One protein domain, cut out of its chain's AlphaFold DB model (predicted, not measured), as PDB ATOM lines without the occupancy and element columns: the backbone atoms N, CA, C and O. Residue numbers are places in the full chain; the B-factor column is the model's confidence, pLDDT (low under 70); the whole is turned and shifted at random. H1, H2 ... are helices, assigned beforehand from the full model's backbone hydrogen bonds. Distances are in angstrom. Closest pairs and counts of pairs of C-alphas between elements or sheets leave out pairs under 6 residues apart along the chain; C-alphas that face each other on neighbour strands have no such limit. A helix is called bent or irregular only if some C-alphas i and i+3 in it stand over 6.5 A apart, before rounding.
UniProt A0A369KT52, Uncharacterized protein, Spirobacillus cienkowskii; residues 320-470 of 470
ATOM      1  N   SER A 320     275.565 248.157 380.357       93.31
ATOM      2  CA  SER A 320     275.534 249.420 381.105       93.31
ATOM      3  C   SER A 320     276.571 250.439 380.636       93.31
ATOM      4  O   SER A 320     276.417 251.632 380.896       93.31
ATOM      5  N   ASP A 321     277.611 249.979 379.944       94.12
ATOM      6  CA  ASP A 321     278.720 250.792 379.456       94.12
ATOM      7  C   ASP A 321     278.555 251.196 377.976       94.12
ATOM      8  O   ASP A 321     279.488 251.693 377.342       94.12
ATOM      9  N   ASP A 322     277.367 251.000 377.398       93.25
ATOM     10  CA  ASP A 322     277.005 251.449 376.051       93.25
ATOM     11  C   ASP A 322     276.633 252.945 376.036       93.25
ATOM     12  O   ASP A 322     275.476 253.326 376.233       93.25
ATOM     13  N   LEU A 323     277.624 253.806 375.778       92.81
ATOM     14  CA  LEU A 323     277.449 255.261 375.736       92.81
ATOM     15  C   LEU A 323     276.432 255.688 374.666       92.81
ATOM     16  O   LEU A 323     275.651 256.608 374.903       92.81
ATOM     17  N   SER A 324     276.412 255.025 373.507       91.94
ATOM     18  CA  SER A 324     275.447 255.327 372.441       91.94
ATOM     19  C   SER A 324     274.004 255.120 372.905       91.94
ATOM     20  O   SER A 324     273.152 255.976 372.660       91.94
ATOM     21  N   SER A 325     273.734 254.049 373.661       94.12
ATOM     22  CA  SER A 325     272.404 253.793 374.234       94.12
ATOM     23  C   SER A 325     272.012 254.822 375.304       94.12
ATOM     24  O   SER A 325     270.855 255.244 375.352       94.12
ATOM     25  N   HIS A 326     272.964 255.287 376.122       94.81
ATOM     26  CA  HIS A 326     272.720 256.372 377.089       94.81
ATOM     27  C   HIS A 326     272.450 257.718 376.413       94.81
ATOM     28  O   HIS A 326     271.566 258.454 376.855       94.81
ATOM     29  N   LEU A 327     273.167 258.038 375.330       92.81
ATOM     30  CA  LEU A 327     272.920 259.249 374.541       92.81
ATOM     31  C   LEU A 327     271.530 259.214 373.901       92.81
ATOM     32  O   LEU A 327     270.794 260.193 374.013       92.81
ATOM     33  N   LEU A 328     271.135 258.077 373.318       92.75
ATOM     34  CA  LEU A 328     269.775 257.860 372.817       92.75
ATOM     35  C   LEU A 328     268.728 258.090 373.910       92.75
ATOM     36  O   LEU A 328     267.801 258.872 373.707       92.75
ATOM     37  N   LEU A 329     268.900 257.482 375.087       94.12
ATOM     38  CA  LEU A 329     267.976 257.665 376.206       94.12
ATOM     39  C   LEU A 329     267.842 259.138 376.615       94.12
ATOM     40  O   LEU A 329     266.719 259.614 376.786       94.12
ATOM     41  N   GLN A 330     268.954 259.867 376.752       91.81
ATOM     42  CA  GLN A 330     268.914 261.277 377.142       91.81
ATOM     43  C   GLN A 330     268.259 262.154 376.077       91.81
ATOM     44  O   GLN A 330     267.540 263.094 376.412       91.81
ATOM     45  N   VAL A 331     268.498 261.872 374.801       88.25
ATOM     46  CA  VAL A 331     267.870 262.586 373.688       88.25
ATOM     47  C   VAL A 331     266.352 262.430 373.741       88.25
ATOM     48  O   VAL A 331     265.631 263.426 373.712       88.25
ATOM     49  N   ILE A 332     265.862 261.203 373.930       88.38
ATOM     50  CA  ILE A 332     264.425 260.928 374.066       88.38
ATOM     51  C   ILE A 332     263.860 261.629 375.304       88.38
ATOM     52  O   ILE A 332     262.845 262.307 375.220       88.38
ATOM     53  N   GLN A 333     264.541 261.531 376.448       87.56
ATOM     54  CA  GLN A 333     264.133 262.214 377.680       87.56
ATOM     55  C   GLN A 333     264.076 263.736 377.507       87.56
ATOM     56  O   GLN A 333     263.128 264.363 377.967       87.56
ATOM     57  N   SER A 334     265.047 264.318 376.804       85.00
ATOM     58  CA  SER A 334     265.061 265.748 376.479       85.00
ATOM     59  C   SER A 334     263.886 266.123 375.575       85.00
ATOM     60  O   SER A 334     263.283 267.170 375.774       85.00
ATOM     61  N   SER A 335     263.527 265.246 374.633       80.25
ATOM     62  CA  SER A 335     262.364 265.405 373.743       80.25
ATOM     63  C   SER A 335     261.033 265.315 374.504       80.25
ATOM     64  O   SER A 335     260.046 265.948 374.142       80.25
ATOM     65  N   GLU A 336     261.007 264.543 375.595       80.38
ATOM     66  CA  GLU A 336     259.903 264.474 376.561       80.38
ATOM     67  C   GLU A 336     259.919 265.645 377.570       80.38
ATOM     68  O   GLU A 336     259.102 265.665 378.494       80.38
ATOM     69  N   GLY A 337     260.850 266.597 377.436       77.56
ATOM     70  CA  GLY A 337     260.984 267.752 378.320       77.56
ATOM     71  C   GLY A 337     261.536 267.429 379.710       77.56
ATOM     72  O   GLY A 337     261.180 268.119 380.656       77.56
ATOM     73  N   LYS A 338     262.347 266.375 379.856       82.94
ATOM     74  CA  LYS A 338     262.968 265.981 381.133       82.94
ATOM     75  C   LYS A 338     264.356 266.585 381.304       82.94
ATOM     76  O   LYS A 338     265.058 266.846 380.327       82.94
ATOM     77  N   SER A 339     264.769 266.708 382.564       83.12
ATOM     78  CA  SER A 339     266.078 267.233 382.943       83.12
ATOM     79  C   SER A 339     267.245 266.402 382.402       83.12
ATOM     80  O   SER A 339     267.131 265.217 382.065       83.12
ATOM     81  N   PHE A 340     268.403 267.057 382.303       85.00
ATOM     82  CA  PHE A 340     269.624 266.421 381.838       85.00
ATOM     83  C   PHE A 340     270.192 265.448 382.881       85.00
ATOM     84  O   PHE A 340     270.391 265.806 384.041       85.00
ATOM     85  N   SER A 341     270.499 264.216 382.472       83.25
ATOM     86  CA  SER A 341     271.082 263.206 383.353       83.25
ATOM     87  C   SER A 341     272.583 263.413 383.542       83.25
ATOM     88  O   SER A 341     273.380 263.286 382.608       83.25
ATOM     89  N   ASN A 342     273.000 263.596 384.796       83.25
ATOM     90  CA  ASN A 342     274.417 263.633 385.171       83.25
ATOM     91  C   ASN A 342     275.152 262.308 384.899       83.25
ATOM     92  O   ASN A 342     276.381 262.289 384.873       83.25
ATOM     93  N   LEU A 343     274.435 261.202 384.656       86.06
ATOM     94  CA  LEU A 343     275.050 259.910 384.344       86.06
ATOM     95  C   LEU A 343     275.926 259.986 383.088       86.06
ATOM     96  O   LEU A 343     277.013 259.409 383.071       86.06
ATOM     97  N   LEU A 344     275.502 260.736 382.065       88.31
ATOM     98  CA  LEU A 344     276.276 260.899 380.832       88.31
ATOM     99  C   LEU A 344     277.626 261.583 381.066       88.31
ATOM    100  O   LEU A 344     278.599 261.273 380.382       88.31
ATOM    101  N   LEU A 345     277.711 262.466 382.063       88.25
ATOM    102  CA  LEU A 345     278.954 263.154 382.400       88.25
ATOM    103  C   LEU A 345     280.014 262.186 382.934       88.25
ATOM    104  O   LEU A 345     281.196 262.368 382.658       88.25
ATOM    105  N   SER A 346     279.607 261.106 383.610       89.12
ATOM    106  CA  SER A 346     280.548 260.101 384.126       89.12
ATOM    107  C   SER A 346     281.348 259.399 383.017       89.12
ATOM    108  O   SER A 346     282.501 259.021 383.223       89.12
ATOM    109  N   PHE A 347     280.794 259.277 381.805       89.75
ATOM    110  CA  PHE A 347     281.493 258.669 380.665       89.75
ATOM    111  C   PHE A 347     282.674 259.514 380.174       89.75
ATOM    112  O   PHE A 347     283.673 258.967 379.703       89.75
ATOM    113  N   ILE A 348     282.603 260.838 380.346       87.94
ATOM    114  CA  ILE A 348     283.715 261.745 380.038       87.94
ATOM    115  C   ILE A 348     284.901 261.506 380.978       87.94
ATOM    116  O   ILE A 348     286.036 261.793 380.604       87.94
ATOM    117  N   GLU A 349     284.672 260.954 382.167       86.00
ATOM    118  CA  GLU A 349     285.724 260.665 383.145       86.00
ATOM    119  C   GLU A 349     286.283 259.240 382.983       86.00
ATOM    120  O   GLU A 349     287.494 259.035 383.102       86.00
ATOM    121  N   LYS A 350     285.439 258.267 382.604       88.44
ATOM    122  CA  LYS A 350     285.830 256.868 382.327       88.44
ATOM    123  C   LYS A 350     286.868 256.737 381.211       88.44
ATOM    124  O   LYS A 350     286.871 257.521 380.265       88.44
ATOM    125  N   LYS A 351     287.745 255.733 381.250       85.00
ATOM    126  CA  LYS A 351     288.708 255.452 380.162       85.00
ATOM    127  C   LYS A 351     288.003 254.898 378.910       85.00
ATOM    128  O   LYS A 351     286.978 254.243 379.040       85.00
ATOM    129  N   PRO A 352     288.559 255.067 377.692       83.06
ATOM    130  CA  PRO A 352     287.879 254.671 376.451       83.06
ATOM    131  C   PRO A 352     287.558 253.179 376.312       83.06
ATOM    132  O   PRO A 352     286.708 252.813 375.509       83.06
ATOM    133  N   PHE A 353     288.258 252.301 377.033       83.12
ATOM    134  CA  PHE A 353     287.980 250.861 377.052       83.12
ATOM    135  C   PHE A 353     286.934 250.466 378.106       83.12
ATOM    136  O   PHE A 353     286.448 249.344 378.074       83.12
ATOM    137  N   GLU A 354     286.585 251.374 379.023       86.75
ATOM    138  CA  GLU A 354     285.557 251.171 380.057       86.75
ATOM    139  C   GLU A 354     284.147 251.464 379.523       86.75
ATOM    140  O   GLU A 354     283.175 251.351 380.259       86.75
ATOM    141  N   TRP A 355     284.027 251.878 378.259       91.38
ATOM    142  CA  TRP A 355     282.752 252.099 377.590       91.38
ATOM    143  C   TRP A 355     282.809 251.798 376.094       91.38
ATOM    144  O   TRP A 355     283.869 251.710 375.463       91.38
ATOM    145  N   SER A 356     281.631 251.610 375.511       90.75
ATOM    146  CA  SER A 356     281.431 251.168 374.133       90.75
ATOM    147  C   SER A 356     280.514 252.113 373.360       90.75
ATOM    148  O   SER A 356     279.695 252.822 373.940       90.75
ATOM    149  N   LEU A 357     280.695 252.127 372.040       87.75
ATOM    150  CA  LEU A 357     279.799 252.753 371.074       87.75
ATOM    151  C   LEU A 357     279.311 251.632 370.168       87.75
ATOM    152  O   LEU A 357     280.090 251.102 369.378       87.75
ATOM    153  N   THR A 358     278.070 251.208 370.358       87.81
ATOM    154  CA  THR A 358     277.476 250.102 369.600       87.81
ATOM    155  C   THR A 358     276.816 250.596 368.315       87.81
ATOM    156  O   THR A 358     276.744 249.847 367.347       87.81
ATOM    157  N   PHE A 359     276.412 251.868 368.272       86.00
ATOM    158  CA  PHE A 359     275.928 252.565 367.084       86.00
ATOM    159  C   PHE A 359     276.410 254.017 367.068       86.00
ATOM    160  O   PHE A 359     276.899 254.531 368.075       86.00
ATOM    161  N   ASP A 360     276.271 254.668 365.915       82.75
ATOM    162  CA  ASP A 360     276.679 256.057 365.722       82.75
ATOM    163  C   ASP A 360     275.795 257.035 366.532       82.75
ATOM    164  O   ASP A 360     274.600 257.168 366.240       82.75
ATOM    165  N   PRO A 361     276.352 257.751 367.529       83.81
ATOM    166  CA  PRO A 361     275.603 258.746 368.288       83.81
ATOM    167  C   PRO A 361     275.244 259.993 367.477       83.81
ATOM    168  O   PRO A 361     274.263 260.653 367.818       83.81
ATOM    169  N   SER A 362     275.995 260.327 366.417       83.25
ATOM    170  CA  SER A 362     275.676 261.470 365.553       83.25
ATOM    171  C   SER A 362     274.278 261.317 364.959       83.25
ATOM    172  O   SER A 362     273.439 262.213 365.077       83.25
ATOM    173  N   SER A 363     273.995 260.137 364.408       81.00
ATOM    174  CA  SER A 363     272.697 259.786 363.834       81.00
ATOM    175  C   SER A 363     271.526 259.995 364.811       81.00
ATOM    176  O   SER A 363     270.474 260.494 364.417       81.00
ATOM    177  N   VAL A 364     271.713 259.710 366.106       83.12
ATOM    178  CA  VAL A 364     270.708 260.002 367.147       83.12
ATOM    179  C   VAL A 364     270.490 261.494 367.321       83.12
ATOM    180  O   VAL A 364     269.355 261.966 367.297       83.12
ATOM    181  N   LEU A 365     271.573 262.237 367.540       83.62
ATOM    182  CA  LEU A 365     271.495 263.670 367.808       83.62
ATOM    183  C   LEU A 365     270.837 264.399 366.640       83.62
ATOM    184  O   LEU A 365     270.030 265.299 366.854       83.62
ATOM    185  N   LYS A 366     271.123 263.956 365.413       79.50
ATOM    186  CA  LYS A 366     270.511 264.473 364.191       79.50
ATOM    187  C   LYS A 366     269.022 264.134 364.093       79.50
ATOM    188  O   LYS A 366     268.231 265.013 363.767       79.50
ATOM    189  N   ALA A 367     268.630 262.895 364.398       76.56
ATOM    190  CA  ALA A 367     267.247 262.434 364.257       76.56
ATOM    191  C   ALA A 367     266.258 263.166 365.182       76.56
ATOM    192  O   ALA A 367     265.097 263.349 364.819       76.56
ATOM    193  N   PHE A 368     266.710 263.614 366.356       77.38
ATOM    194  CA  PHE A 368     265.843 264.212 367.375       77.38
ATOM    195  C   PHE A 368     266.114 265.698 367.643       77.38
ATOM    196  O   PHE A 368     265.381 266.298 368.426       77.38
ATOM    197  N   SER A 369     267.117 266.324 367.015       75.50
ATOM    198  CA  SER A 369     267.544 267.712 367.298       75.50
ATOM    199  C   SER A 369     266.413 268.747 367.289       75.50
ATOM    200  O   SER A 369     266.473 269.732 368.016       75.50
ATOM    201  N   TRP A 370     265.367 268.516 366.496       69.75
ATOM    202  CA  TRP A 370     264.192 269.382 366.361       69.75
ATOM    203  C   TRP A 370     263.216 269.323 367.547       69.75
ATOM    204  O   TRP A 370     262.289 270.128 367.607       69.75
ATOM    205  N   SER A 371     263.380 268.363 368.459       73.94
ATOM    206  CA  SER A 371     262.392 268.036 369.496       73.94
ATOM    207  C   SER A 371     262.783 268.469 370.913       73.94
ATOM    208  O   SER A 371     261.973 268.333 371.824       73.94
ATOM    209  N   TYR A 372     263.979 269.031 371.108       76.81
ATOM    210  CA  TYR A 372     264.472 269.490 372.413       76.81
ATOM    211  C   TYR A 372     265.260 270.806 372.307       76.81
ATOM    212  O   TYR A 372     265.486 271.327 371.218       76.81
ATOM    213  N   SER A 373     265.654 271.392 373.442       76.69
ATOM    214  CA  SER A 373     266.270 272.725 373.483       76.69
ATOM    215  C   SER A 373     267.681 272.769 372.874       76.69
ATOM    216  O   SER A 373     268.455 271.810 372.949       76.69
ATOM    217  N   ARG A 374     268.064 273.935 372.330       78.38
ATOM    218  CA  ARG A 374     269.434 274.189 371.846       78.38
ATOM    219  C   ARG A 374     270.482 273.946 372.937       78.38
ATOM    220  O   ARG A 374     271.546 273.418 372.636       78.38
ATOM    221  N   GLU A 375     270.182 274.297 374.186       80.12
ATOM    222  CA  GLU A 375     271.092 274.081 375.317       80.12
ATOM    223  C   GLU A 375     271.382 272.584 375.523       80.12
ATOM    224  O   GLU A 375     272.546 272.183 375.582       80.12
ATOM    225  N   HIS A 376     270.341 271.738 375.540       84.00
ATOM    226  CA  HIS A 376     270.499 270.280 375.606       84.00
ATOM    227  C   HIS A 376     271.268 269.747 374.393       84.00
ATOM    228  O   HIS A 376     272.130 268.882 374.541       84.00
ATOM    229  N   HIS A 377     270.999 270.286 373.201       84.81
ATOM    230  CA  HIS A 377     271.695 269.892 371.981       84.81
ATOM    231  C   HIS A 377     273.195 270.150 372.045       84.81
ATOM    232  O   HIS A 377     273.978 269.234 371.801       84.81
ATOM    233  N   ILE A 378     273.608 271.353 372.440       84.69
ATOM    234  CA  ILE A 378     275.029 271.689 372.540       84.69
ATOM    235  C   ILE A 378     275.724 270.801 373.577       84.69
ATOM    236  O   ILE A 378     276.809 270.284 373.321       84.69
ATOM    237  N   LEU A 379     275.090 270.568 374.725       87.38
ATOM    238  CA  LEU A 379     275.642 269.718 375.775       87.38
ATOM    239  C   LEU A 379     275.814 268.256 375.333       87.38
ATOM    240  O   LEU A 379     276.860 267.651 375.570       87.38
ATOM    241  N   LEU A 380     274.810 267.692 374.661       89.31
ATOM    242  CA  LEU A 380     274.899 266.351 374.085       89.31
ATOM    243  C   LEU A 380     276.012 266.268 373.033       89.31
ATOM    244  O   LEU A 380     276.799 265.320 373.046       89.31
ATOM    245  N   CYS A 381     276.128 267.286 372.175       88.06
ATOM    246  CA  CYS A 381     277.203 267.403 371.193       88.06
ATOM    247  C   CYS A 381     278.585 267.506 371.854       88.06
ATOM    248  O   CYS A 381     279.525 266.887 371.359       88.06
ATOM    249  N   LEU A 382     278.729 268.208 372.984       89.00
ATOM    250  CA  LEU A 382     279.978 268.250 373.759       89.00
ATOM    251  C   LEU A 382     280.360 266.859 374.282       89.00
ATOM    252  O   LEU A 382     281.493 266.420 374.080       89.00
ATOM    253  N   ILE A 383     279.424 266.146 374.912       89.81
ATOM    254  CA  ILE A 383     279.663 264.797 375.455       89.81
ATOM    255  C   ILE A 383     280.032 263.821 374.337       89.81
ATOM    256  O   ILE A 383     281.007 263.074 374.476       89.81
ATOM    257  N   TYR A 384     279.294 263.859 373.223       88.19
ATOM    258  CA  TYR A 384     279.595 263.090 372.017       88.19
ATOM    259  C   TYR A 384     281.006 263.395 371.515       88.19
ATOM    260  O   TYR A 384     281.820 262.483 371.417       88.19
ATOM    261  N   THR A 385     281.319 264.671 371.285       85.88
ATOM    262  CA  THR A 385     282.605 265.123 370.741       85.88
ATOM    263  C   THR A 385     283.769 264.649 371.609       85.88
ATOM    264  O   THR A 385     284.697 264.009 371.114       85.88
ATOM    265  N   ILE A 386     283.712 264.902 372.921       88.62
ATOM    266  CA  ILE A 386     284.773 264.512 373.860       88.62
ATOM    267  C   ILE A 386     284.965 262.996 373.857       88.62
ATOM    268  O   ILE A 386     286.093 262.512 373.764       88.62
ATOM    269  N   SER A 387     283.874 262.240 373.959       87.00
ATOM    270  CA  SER A 387     283.943 260.781 374.022       87.00
ATOM    271  C   SER A 387     284.464 260.205 372.707       87.00
ATOM    272  O   SER A 387     285.392 259.402 372.712       87.00
ATOM    273  N   TYR A 388     283.956 260.677 371.570       82.88
ATOM    274  CA  TYR A 388     284.374 260.243 370.240       82.88
ATOM    275  C   TYR A 388     285.882 260.431 370.017       82.88
ATOM    276  O   TYR A 388     286.582 259.465 369.704       82.88
ATOM    277  N   PHE A 389     286.420 261.622 370.306       80.31
ATOM    278  CA  PHE A 389     287.864 261.875 370.215       80.31
ATOM    279  C   PHE A 389     288.695 261.009 371.155       80.31
ATOM    280  O   PHE A 389     289.820 260.655 370.826       80.31
ATOM    281  N   ARG A 390     288.162 260.655 372.327       83.25
ATOM    282  CA  ARG A 390     288.842 259.742 373.250       83.25
ATOM    283  C   ARG A 390     288.851 258.298 372.751       83.25
ATOM    284  O   ARG A 390     289.759 257.558 373.123       83.25
ATOM    285  N   LYS A 391     287.860 257.885 371.951       80.25
ATOM    286  CA  LYS A 391     287.818 256.545 371.342       80.25
ATOM    287  C   LYS A 391     288.774 256.422 370.160       80.25
ATOM    288  O   LYS A 391     289.361 255.360 369.971       80.25
ATOM    289  N   ILE A 392     288.906 257.483 369.367       74.50
ATOM    290  CA  ILE A 392     289.762 257.503 368.180       74.50
ATOM    291  C   ILE A 392     291.228 257.665 368.592       74.50
ATOM    292  O   ILE A 392     291.576 258.467 369.454       74.50
ATOM    293  N   VAL A 393     292.107 256.873 367.974       63.75
ATOM    294  CA  VAL A 393     293.558 256.941 368.198       63.75
ATOM    295  C   VAL A 393     294.076 258.315 367.733       63.75
ATOM    296  O   VAL A 393     293.715 258.743 366.638       63.75
ATOM    297  N   PRO A 394     294.952 258.993 368.499       54.53
ATOM    298  CA  PRO A 394     295.226 260.432 368.366       54.53
ATOM    299  C   PRO A 394     295.925 260.935 367.080       54.53
ATOM    300  O   PRO A 394     296.459 262.036 367.092       54.53
ATOM    301  N   ASN A 395     295.955 260.189 365.967       51.12
ATOM    302  CA  ASN A 395     296.754 260.556 364.783       51.12
ATOM    303  C   ASN A 395     296.054 260.473 363.414       51.12
ATOM    304  O   ASN A 395     296.716 260.724 362.411       51.12
ATOM    305  N   TYR A 396     294.762 260.145 363.326       54.50
ATOM    306  CA  TYR A 396     294.082 259.992 362.026       54.50
ATOM    307  C   TYR A 396     292.622 260.437 362.088       54.50
ATOM    308  O   TYR A 396     291.714 259.623 361.943       54.50
ATOM    309  N   VAL A 397     292.404 261.734 362.322       59.31
ATOM    310  CA  VAL A 397     291.069 262.321 362.189       59.31
ATOM    311  C   VAL A 397     290.990 263.069 360.858       59.31
ATOM    312  O   VAL A 397     291.738 264.022 360.636       59.31
ATOM    313  N   ASP A 398     290.174 262.573 359.925       64.56
ATOM    314  CA  ASP A 398     290.073 263.109 358.561       64.56
ATOM    315  C   ASP A 398     288.960 264.170 358.423       64.56
ATOM    316  O   ASP A 398     288.205 264.462 359.356       64.56
ATOM    317  N   ASN A 399     288.859 264.786 357.239       65.06
ATOM    318  CA  ASN A 399     287.827 265.790 356.958       65.06
ATOM    319  C   ASN A 399     286.396 265.235 357.078       65.06
ATOM    320  O   ASN A 399     285.482 266.013 357.351       65.06
ATOM    321  N   HIS A 400     286.181 263.926 356.899       69.06
ATOM    322  CA  HIS A 400     284.855 263.323 357.033       69.06
ATOM    323  C   HIS A 400     284.390 263.327 358.488       69.06
ATOM    324  O   HIS A 400     283.240 263.659 358.756       69.06
ATOM    325  N   GLN A 401     285.285 263.053 359.434       69.69
ATOM    326  CA  GLN A 401     284.964 263.067 360.863       69.69
ATOM    327  C   GLN A 401     284.708 264.485 361.398       69.69
ATOM    328  O   GLN A 401     283.779 264.696 362.175       69.69
ATOM    329  N   LEU A 402     285.466 265.485 360.930       70.81
ATOM    330  CA  LEU A 402     285.167 266.900 361.199       70.81
ATOM    331  C   LEU A 402     283.809 267.306 360.616       70.81
ATOM    332  O   LEU A 402     283.053 268.024 361.264       70.81
ATOM    333  N   SER A 403     283.506 266.850 359.399       73.38
ATOM    334  CA  SER A 403     282.234 267.124 358.728       73.38
ATOM    335  C   SER A 403     281.064 266.460 359.446       73.38
ATOM    336  O   SER A 403     280.009 267.074 359.578       73.38
ATOM    337  N   ASP A 404     281.241 265.254 359.980       72.62
ATOM    338  CA  ASP A 404     280.201 264.583 360.749       72.62
ATOM    339  C   ASP A 404     279.919 265.301 362.077       72.62
ATOM    340  O   ASP A 404     278.769 265.623 362.375       72.62
ATOM    341  N   ILE A 405     280.959 265.681 362.828       74.06
ATOM    342  CA  ILE A 405     280.810 266.504 364.040       74.06
ATOM    343  C   ILE A 405     280.146 267.843 363.698       74.06
ATOM    344  O   ILE A 405     279.181 268.239 364.349       74.06
ATOM    345  N   ALA A 406     280.606 268.514 362.641       73.56
ATOM    346  CA  ALA A 406     280.040 269.780 362.199       73.56
ATOM    347  C   ALA A 406     278.571 269.652 361.795       73.56
ATOM    348  O   ALA A 406     277.780 270.473 362.226       73.56
ATOM    349  N   THR A 407     278.178 268.621 361.045       74.25
ATOM    350  CA  THR A 407     276.771 268.386 360.663       74.25
ATOM    351  C   THR A 407     275.904 267.942 361.837       74.25
ATOM    352  O   THR A 407     274.701 268.174 361.833       74.25
ATOM    353  N   THR A 408     276.497 267.323 362.859       75.00
ATOM    354  CA  THR A 408     275.807 267.013 364.120       75.00
ATOM    355  C   THR A 408     275.514 268.289 364.904       75.00
ATOM    356  O   THR A 408     274.421 268.436 365.433       75.00
ATOM    357  N   ILE A 409     276.477 269.219 364.940       71.12
ATOM    358  CA  ILE A 409     276.356 270.542 365.575       71.12
ATOM    359  C   ILE A 409     275.472 271.482 364.740       71.12
ATOM    360  O   ILE A 409     274.755 272.325 365.286       71.12
ATOM    361  N   GLN A 410     275.514 271.356 363.412       66.81
ATOM    362  CA  GLN A 410     274.719 272.119 362.458       66.81
ATOM    363  C   GLN A 410     273.290 271.582 362.425       66.81
ATOM    364  O   GLN A 410     272.864 270.897 361.505       66.81
ATOM    365  N   MET A 411     272.539 271.943 363.454       60.16
ATOM    366  CA  MET A 411     271.088 271.846 363.512       60.16
ATOM    367  C   MET A 411     270.374 273.153 363.964       60.16
ATOM    368  O   MET A 411     269.212 273.067 364.359       60.16
ATOM    369  N   PRO A 412     270.950 274.386 363.899       45.56
ATOM    370  CA  PRO A 412     270.157 275.606 364.112       45.56
ATOM    371  C   PRO A 412     268.986 275.781 363.125       45.56
ATOM    372  O   PRO A 412     267.998 276.425 363.457       45.56
ATOM    373  N   GLU A 413     269.078 275.202 361.924       43.38
ATOM    374  CA  GLU A 413     268.094 275.353 360.837       43.38
ATOM    375  C   GLU A 413     266.962 274.300 360.879       43.38
ATOM    376  O   GLU A 413     266.008 274.379 360.106       43.38
ATOM    377  N   THR A 414     267.027 273.330 361.800       44.19
ATOM    378  CA  THR A 414     265.982 272.313 362.055       44.19
ATOM    379  C   THR A 414     265.105 272.621 363.267       44.19
ATOM    380  O   THR A 414     264.085 271.953 363.461       44.19
ATOM    381  N   PHE A 415     265.417 273.671 364.037       48.09
ATOM    382  CA  PHE A 415     264.439 274.318 364.911       48.09
ATOM    383  C   PHE A 415     263.482 275.111 364.022       48.09
ATOM    384  O   PHE A 415     263.609 276.324 363.864       48.09
ATOM    385  N   ALA A 416     262.561 274.415 363.353       37.25
ATOM    386  CA  ALA A 416     261.522 275.101 362.608       37.25
ATOM    387  C   ALA A 416     260.827 276.079 363.564       37.25
ATOM    388  O   ALA A 416     260.343 275.681 364.625       37.25
ATOM    389  N   ILE A 417     260.754 277.348 363.164       39.97
ATOM    390  CA  ILE A 417     259.850 278.346 363.742       39.97
ATOM    391  C   ILE A 417     258.439 277.979 363.265       39.97
ATOM    392  O   ILE A 417     257.793 278.734 362.549       39.97
ATOM    393  N   ASP A 418     257.995 276.759 363.549       42.72
ATOM    394  CA  ASP A 418     256.645 276.326 363.254       42.72
ATOM    395  C   ASP A 418     255.810 276.541 364.522       42.72
ATOM    396  O   ASP A 418     255.908 275.754 365.469       42.72
ATOM    397  N   PRO A 419     255.014 277.622 364.594       40.97
ATOM    398  CA  PRO A 419     254.217 277.939 365.772       40.97
ATOM    399  C   PRO A 419     253.124 276.899 366.069       40.97
ATOM    400  O   PRO A 419     252.579 276.915 367.175       40.97
ATOM    401  N   GLN A 420     252.807 275.994 365.131       42.00
ATOM    402  CA  GLN A 420     251.841 274.910 365.341       42.00
ATOM    403  C   GLN A 420     252.483 273.644 365.927       42.00
ATOM    404  O   GLN A 420     251.811 272.892 366.629       42.00
ATOM    405  N   HIS A 421     253.790 273.454 365.736       44.31
ATOM    406  CA  HIS A 421     254.554 272.311 366.241       44.31
ATOM    407  C   HIS A 421     255.549 272.771 367.304       44.31
ATOM    408  O   HIS A 421     256.764 272.651 367.138       44.31
ATOM    409  N   LYS A 422     255.009 273.349 368.387       41.53
ATOM    410  CA  LYS A 422     255.785 273.832 369.533       41.53
ATOM    411  C   LYS A 422     256.834 272.796 369.938       41.53
ATOM    412  O   LYS A 422     256.483 271.673 370.292       41.53
ATOM    413  N   ILE A 423     258.093 273.230 369.946       48.19
ATOM    414  CA  ILE A 423     259.174 272.609 370.713       48.19
ATOM    415  C   ILE A 423     258.600 272.293 372.097       48.19
ATOM    416  O   ILE A 423     258.151 273.196 372.814       48.19
ATOM    417  N   LEU A 424     258.533 271.004 372.428       49.00
ATOM    418  CA  LEU A 424     258.123 270.556 373.746       49.00
ATOM    419  C   LEU A 424     259.274 270.888 374.696       49.00
ATOM    420  O   LEU A 424     260.208 270.121 374.879       49.00
ATOM    421  N   ASN A 425     259.147 272.061 375.307       50.59
ATOM    422  CA  ASN A 425     259.840 272.521 376.503       50.59
ATOM    423  C   ASN A 425     261.086 273.418 376.318       50.59
ATOM    424  O   ASN A 425     262.000 273.165 375.538       50.59
ATOM    425  N   PHE A 426     261.077 274.494 377.114       51.59
ATOM    426  CA  PHE A 426     262.124 275.511 377.290       51.59
ATOM    427  C   PHE A 426     262.922 275.277 378.584       51.59
ATOM    428  O   PHE A 426     263.604 276.192 379.052       51.59
ATOM    429  N   GLU A 427     262.792 274.104 379.213       54.50
ATOM    430  CA  GLU A 427     263.547 273.803 380.427       54.50
ATOM    431  C   GLU A 427     265.039 273.912 380.118       54.50
ATOM    432  O   GLU A 427     265.575 273.253 379.221       54.50
ATOM    433  N   LYS A 428     265.671 274.856 380.816       58.09
ATOM    434  CA  LYS A 428     267.106 275.065 380.744       58.09
ATOM    435  C   LYS A 428     267.794 273.854 381.338       58.09
ATOM    436  O   LYS A 428     267.281 273.230 382.265       58.09
ATOM    437  N   SER A 429     268.972 273.546 380.819       64.06
ATOM    438  CA  SER A 429     269.804 272.541 381.463       64.06
ATOM    439  C   SER A 429     270.135 273.015 382.885       64.06
ATOM    440  O   SER A 429     270.658 274.115 383.051       64.06
ATOM    441  N   ASP A 430     269.890 272.189 383.907       66.75
ATOM    442  CA  ASP A 430     270.265 272.477 385.309       66.75
ATOM    443  C   ASP A 430     271.797 272.445 385.548       66.75
ATOM    444  O   ASP A 430     272.278 272.403 386.682       66.75
ATOM    445  N   LEU A 431     272.595 272.429 384.478       71.88
ATOM    446  CA  LEU A 431     274.048 272.400 384.530       71.88
ATOM    447  C   LEU A 431     274.632 273.774 384.855       71.88
ATOM    448  O   LEU A 431     274.250 274.793 384.280       71.88
ATOM    449  N   SER A 432     275.619 273.797 385.756       77.56
ATOM    450  CA  SER A 432     276.304 275.041 386.089       77.56
ATOM    451  C   SER A 432     277.093 275.572 384.877       77.56
ATOM    452  O   SER A 432     277.739 274.787 384.170       77.56
ATOM    453  N   PRO A 433     277.120 276.901 384.653       80.44
ATOM    454  CA  PRO A 433     277.913 277.509 383.581       80.44
ATOM    455  C   PRO A 433     279.399 277.126 383.635       80.44
ATOM    456  O   PRO A 433     280.045 276.942 382.609       80.44
ATOM    457  N   GLU A 434     279.933 276.951 384.845       83.69
ATOM    458  CA  GLU A 434     281.317 276.536 385.096       83.69
ATOM    459  C   GLU A 434     281.613 275.135 384.550       83.69
ATOM    460  O   GLU A 434     282.668 274.895 383.960       83.69
ATOM    461  N   LEU A 435     280.678 274.199 384.734       82.56
ATOM    462  CA  LEU A 435     280.831 272.837 384.240       82.56
ATOM    463  C   LEU A 435     280.700 272.797 382.717       82.56
ATOM    464  O   LEU A 435     281.475 272.101 382.062       82.56
ATOM    465  N   PHE A 436     279.798 273.594 382.144       84.88
ATOM    466  CA  PHE A 436     279.704 273.747 380.695       84.88
ATOM    467  C   PHE A 436     281.013 274.281 380.089       84.88
ATOM    468  O   PHE A 436     281.557 273.670 379.169       84.88
ATOM    469  N   GLU A 437     281.571 275.359 380.649       86.75
ATOM    470  CA  GLU A 437     282.835 275.941 380.182       86.75
ATOM    471  C   GLU A 437     283.992 274.937 380.295       86.75
ATOM    472  O   GLU A 437     284.803 274.793 379.378       86.75
ATOM    473  N   LYS A 438     284.039 274.154 381.381       88.31
ATOM    474  CA  LYS A 438     285.021 273.072 381.537       88.31
ATOM    475  C   LYS A 438     284.914 272.040 380.408       88.31
ATOM    476  O   LYS A 438     285.939 271.644 379.854       88.31
ATOM    477  N   LEU A 439     283.704 271.597 380.061       88.81
ATOM    478  CA  LEU A 439     283.482 270.644 378.966       88.81
ATOM    479  C   LEU A 439     283.872 271.240 377.612       88.81
ATOM    480  O   LEU A 439     284.555 270.579 376.827       88.81
ATOM    481  N   TYR A 440     283.509 272.499 377.366       89.31
ATOM    482  CA  TYR A 440     283.896 273.233 376.166       89.31
ATOM    483  C   TYR A 440     285.422 273.282 375.994       89.31
ATOM    484  O   TYR A 440     285.941 272.932 374.933       89.31
ATOM    485  N   LEU A 441     286.160 273.629 377.053       89.44
ATOM    486  CA  LEU A 441     287.625 273.675 377.026       89.44
ATOM    487  C   LEU A 441     288.256 272.297 376.779       89.44
ATOM    488  O   LEU A 441     289.254 272.202 376.062       89.44
ATOM    489  N   ILE A 442     287.670 271.223 377.319       88.69
ATOM    490  CA  ILE A 442     288.116 269.849 377.045       88.69
ATOM    491  C   ILE A 442     287.912 269.508 375.563       88.69
ATOM    492  O   ILE A 442     288.848 269.042 374.913       88.69
ATOM    493  N   ALA A 443     286.718 269.759 375.017       86.69
ATOM    494  CA  ALA A 443     286.404 269.498 373.612       86.69
ATOM    495  C   ALA A 443     287.325 270.292 372.672       86.69
ATOM    496  O   ALA A 443     287.912 269.722 371.752       86.69
ATOM    497  N   LYS A 444     287.531 271.583 372.959       86.69
ATOM    498  CA  LYS A 444     288.479 272.446 372.245       86.69
ATOM    499  C   LYS A 444     289.898 271.878 372.278       86.69
ATOM    500  O   LYS A 444     290.533 271.778 371.234       86.69
ATOM    501  N   GLY A 445     290.375 271.444 373.444       86.00
ATOM    502  CA  GLY A 445     291.699 270.836 373.576       86.00
ATOM    503  C   GLY A 445     291.858 269.544 372.765       86.00
ATOM    504  O   GLY A 445     292.941 269.285 372.239       86.00
ATOM    505  N   TYR A 446     290.802 268.735 372.628       83.56
ATOM    506  CA  TYR A 446     290.814 267.567 371.738       83.56
ATOM    507  C   TYR A 446     290.826 267.961 370.261       83.56
ATOM    508  O   TYR A 446     291.588 267.368 369.499       83.56
ATOM    509  N   LEU A 447     290.038 268.962 369.864       78.50
ATOM    510  CA  LEU A 447     290.027 269.480 368.497       78.50
ATOM    511  C   LEU A 447     291.408 270.026 368.104       78.50
ATOM    512  O   LEU A 447     291.944 269.625 367.080       78.50
ATOM    513  N   GLU A 448     292.032 270.850 368.948       79.38
ATOM    514  CA  GLU A 448     293.362 271.432 368.696       79.38
ATOM    515  C   GLU A 448     294.476 270.379 368.586       79.38
ATOM    516  O   GLU A 448     295.412 270.539 367.804       79.38
ATOM    517  N   LYS A 449     294.402 269.302 369.379       78.25
ATOM    518  CA  LYS A 449     295.428 268.247 369.382       78.25
ATOM    519  C   LYS A 449     295.293 267.276 368.215       78.25
ATOM    520  O   LYS A 449     296.310 266.825 367.698       78.25
ATOM    521  N   ASN A 450     294.061 266.932 367.840       72.31
ATOM    522  CA  ASN A 450     293.795 265.887 366.848       72.31
ATOM    523  C   ASN A 450     293.573 266.435 365.433       72.31
ATOM    524  O   ASN A 450     293.719 265.685 364.472       72.31
ATOM    525  N   PHE A 451     293.265 267.728 365.286       70.38
ATOM    526  CA  PHE A 451     293.099 268.376 363.989       70.38
ATOM    527  C   PHE A 451     294.139 269.468 363.761       70.38
ATOM    528  O   PHE A 451     294.240 270.436 364.509       70.38
ATOM    529  N   LYS A 452     294.880 269.351 362.655       66.62
ATOM    530  CA  LYS A 452     295.676 270.467 362.139       66.62
ATOM    531  C   LYS A 452     294.771 271.369 361.311       66.62
ATOM    532  O   LYS A 452     294.191 270.922 360.320       66.62
ATOM    533  N   VAL A 453     294.688 272.635 361.706       66.12
ATOM    534  CA  VAL A 453     294.043 273.679 360.910       66.12
ATOM    535  C   VAL A 453     294.838 273.854 359.614       66.12
ATOM    536  O   VAL A 453     296.041 274.114 359.619       66.12
ATOM    537  N   THR A 454     294.163 273.667 358.492       71.06
ATOM    538  CA  THR A 454     294.649 273.841 357.124       71.06
ATOM    539  C   THR A 454     293.675 274.750 356.384       71.06
ATOM    540  O   THR A 454     292.505 274.832 356.750       71.06
ATOM    541  N   LYS A 455     294.108 275.359 355.273       69.94
ATOM    542  CA  LYS A 455     293.222 276.176 354.422       69.94
ATOM    543  C   LYS A 455     291.934 275.454 353.985       69.94
ATOM    544  O   LYS A 455     290.955 276.117 353.687       69.94
ATOM    545  N   ASN A 456     291.935 274.118 353.951       66.56
ATOM    546  CA  ASN A 456     290.797 273.316 353.494       66.56
ATOM    547  C   ASN A 456     289.800 272.949 354.610       66.56
ATOM    548  O   ASN A 456     288.718 272.469 354.295       66.56
ATOM    549  N   ASN A 457     290.150 273.109 355.893       73.19
ATOM    550  CA  ASN A 457     289.287 272.730 357.025       73.19
ATOM    551  C   ASN A 457     289.150 273.823 358.100       73.19
ATOM    552  O   ASN A 457     288.449 273.611 359.086       73.19
ATOM    553  N   GLU A 458     289.782 274.984 357.918       76.38
ATOM    554  CA  GLU A 458     289.738 276.118 358.848       76.38
ATOM    555  C   GLU A 458     288.313 276.620 359.101       76.38
ATOM    556  O   GLU A 458     287.922 276.796 360.255       76.38
ATOM    557  N   GLU A 459     287.502 276.769 358.051       75.81
ATOM    558  CA  GLU A 459     286.100 277.192 358.178       75.81
ATOM    559  C   GLU A 459     285.277 276.193 358.999       75.81
ATOM    560  O   GLU A 459     284.548 276.581 359.909       75.81
ATOM    561  N   LEU A 460     285.444 274.897 358.724       73.31
ATOM    562  CA  LEU A 460     284.729 273.815 359.399       73.31
ATOM    563  C   LEU A 460     285.154 273.684 360.868       73.31
ATOM    564  O   LEU A 460     284.321 273.515 361.755       73.31
ATOM    565  N   TYR A 461     286.451 273.825 361.132       77.25
ATOM    566  CA  TYR A 461     287.018 273.854 362.476       77.25
ATOM    567  C   TYR A 461     286.468 275.030 363.296       77.25
ATOM    568  O   TYR A 461     285.996 274.846 364.422       77.25
ATOM    569  N   MET A 462     286.469 276.235 362.721       78.50
ATOM    570  CA  MET A 462     285.917 277.427 363.370       78.50
ATOM    571  C   MET A 462     284.403 277.317 363.569       78.50
ATOM    572  O   MET A 462     283.891 277.741 364.605       78.50
ATOM    573  N   PHE A 463     283.694 276.709 362.617       79.19
ATOM    574  CA  PHE A 463     282.268 276.432 362.726       79.19
ATOM    575  C   PHE A 463     281.958 275.529 363.927       79.19
ATOM    576  O   PHE A 463     281.134 275.893 364.765       79.19
ATOM    577  N   VAL A 464     282.671 274.406 364.074       76.31
ATOM    578  CA  VAL A 464     282.530 273.488 365.219       76.31
ATOM    579  C   VAL A 464     282.793 274.214 366.540       76.31
ATOM    580  O   VAL A 464     281.983 274.138 367.463       76.31
ATOM    581  N   LEU A 465     283.890 274.976 366.632       80.12
ATOM    582  CA  LEU A 465     284.233 275.711 367.854       80.12
ATOM    583  C   LEU A 465     283.209 276.778 368.240       80.12
ATOM    584  O   LEU A 465     283.039 277.040 369.431       80.12
ATOM    585  N   ASN A 466     282.571 277.413 367.258       79.75
ATOM    586  CA  ASN A 466     281.537 278.413 367.499       79.75
ATOM    587  C   ASN A 466     280.189 277.766 367.838       79.75
ATOM    588  O   ASN A 466     279.489 278.270 368.710       79.75
ATOM    589  N   GLY A 467     279.843 276.646 367.200       74.25
ATOM    590  CA  GLY A 467     278.593 275.927 367.451       74.25
ATOM    591  C   GLY A 467     278.540 275.214 368.807       74.25
ATOM    592  O   GLY A 467     277.452 274.978 369.323       74.25
ATOM    593  N   LEU A 468     279.696 274.919 369.414       76.50
ATOM    594  CA  LEU A 468     279.798 274.337 370.759       76.50
ATOM    595  C   LEU A 468     279.748 275.370 371.903       76.50
ATOM    596  O   LEU A 468     279.836 274.980 373.067       76.50
ATOM    597  N   LYS A 469     279.616 276.668 371.602       75.69
ATOM    598  CA  LYS A 469     279.407 277.719 372.613       75.69
ATOM    599  C   LYS A 469     277.910 277.931 372.854       75.69
ATOM    600  O   LYS A 469     277.134 277.942 371.895       75.69
ATOM    601  N   LEU A 470     277.532 278.098 374.126       66.00
ATOM    602  CA  LEU A 470     276.177 278.491 374.537       66.00
ATOM    603  C   LEU A 470     275.835 279.906 374.062       66.00
ATOM    604  O   LEU A 470     276.690 280.805 374.234       66.00
TER     605      LEU A 470
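Overview. This is residues 320 to 470 of the 470 residues of an uncharacterized protein of Spirobacillus cienkowskii (UniProt A0A369KT52). The long helix H4 runs through the core, with H1, H3 and H5 packed along it in a four-helix bundle, H4 running the opposite way to the other three. H6 and the short H2 each pack slantwise on H4, while H7 packs on H5, and a long loop, residues 410 to 432, leads from H5 to H6. The printed part has 151 residues, with seven named helices in the order H1 to H7 and no named strand; the class is all helix, with 88 residues in named elements. It is compact, with a radius of gyration of the C-alphas of 15.0 A, and spans 45 by 36 by 30 A.

Along the chain. H4, residues 374 to 391, measures 25.5 A from C-alpha 374 at (269.434, 274.189, 371.846) to C-alpha 391 at (287.818, 256.545, 371.342). H6, residues 433 to 450, measures 25.8 A. H1, residues 323 to 335, begins at C-alpha 323 at (277.449, 255.261, 375.736) and measures 18.3 A. H3, residues 361 to 371, measures 16.2 A and is irregular, with C-alphas 367 and 370 7.9 A apart. H5 is residues 399 to 409, 15.1 A; H2 is residues 343 to 349; H7, residues 458 to 467, ends at C-alpha 467 at (278.593, 275.927, 367.451).

Arrangement. H4 is the hub, touching five helices. It touches H6 at a steep tilt of 40 degrees, the same way, with the C-alphas of Ile 386 and Ala 443 closest at 5.3 A. With residues 377 to 384 alone it touches H3, its hairpin partner, at a shallow tilt of 1 degrees, opposite ways; the closest C-alphas, of Ser 369 and His 377, are 6.6 A apart. H4 and H5 form another hairpin, residues 377 to 385 of H4 alone touching H5, with C-alphas of Cys 381 and Ile 409 closest at 6.5 A. H4 and H1 only just touch, with 3 pairs of C-alphas within 8 A. H2 touches residues 383 to 387 of H4 alone, Ile 348 to Ser 387 at 6.1 A between C-alphas. H7 touches H5, the C-alphas of Ala 406 and Val 464 being closest at 5.4 A; H1 and H7 are apart. Every O i to N i+4 pair is within hydrogen-bond range in H1, H4, H5, H6 and H7; H3 has 5 of 7, and H2 0 of 3 but 4 of 4 O i to N i+3 pairs.

Size, cuts and confidence. The C-alphas farthest apart, of Asn 395 and Gln 420, are 47.2 A apart. The printed part has no cut and ends at the chain's last residue, 470. The links H2 to H3 and H5 to H6 are long. Mean pLDDT of the printed part is 76.4; 36 residues are under 70, among them 393 to 401 and 410 to 430.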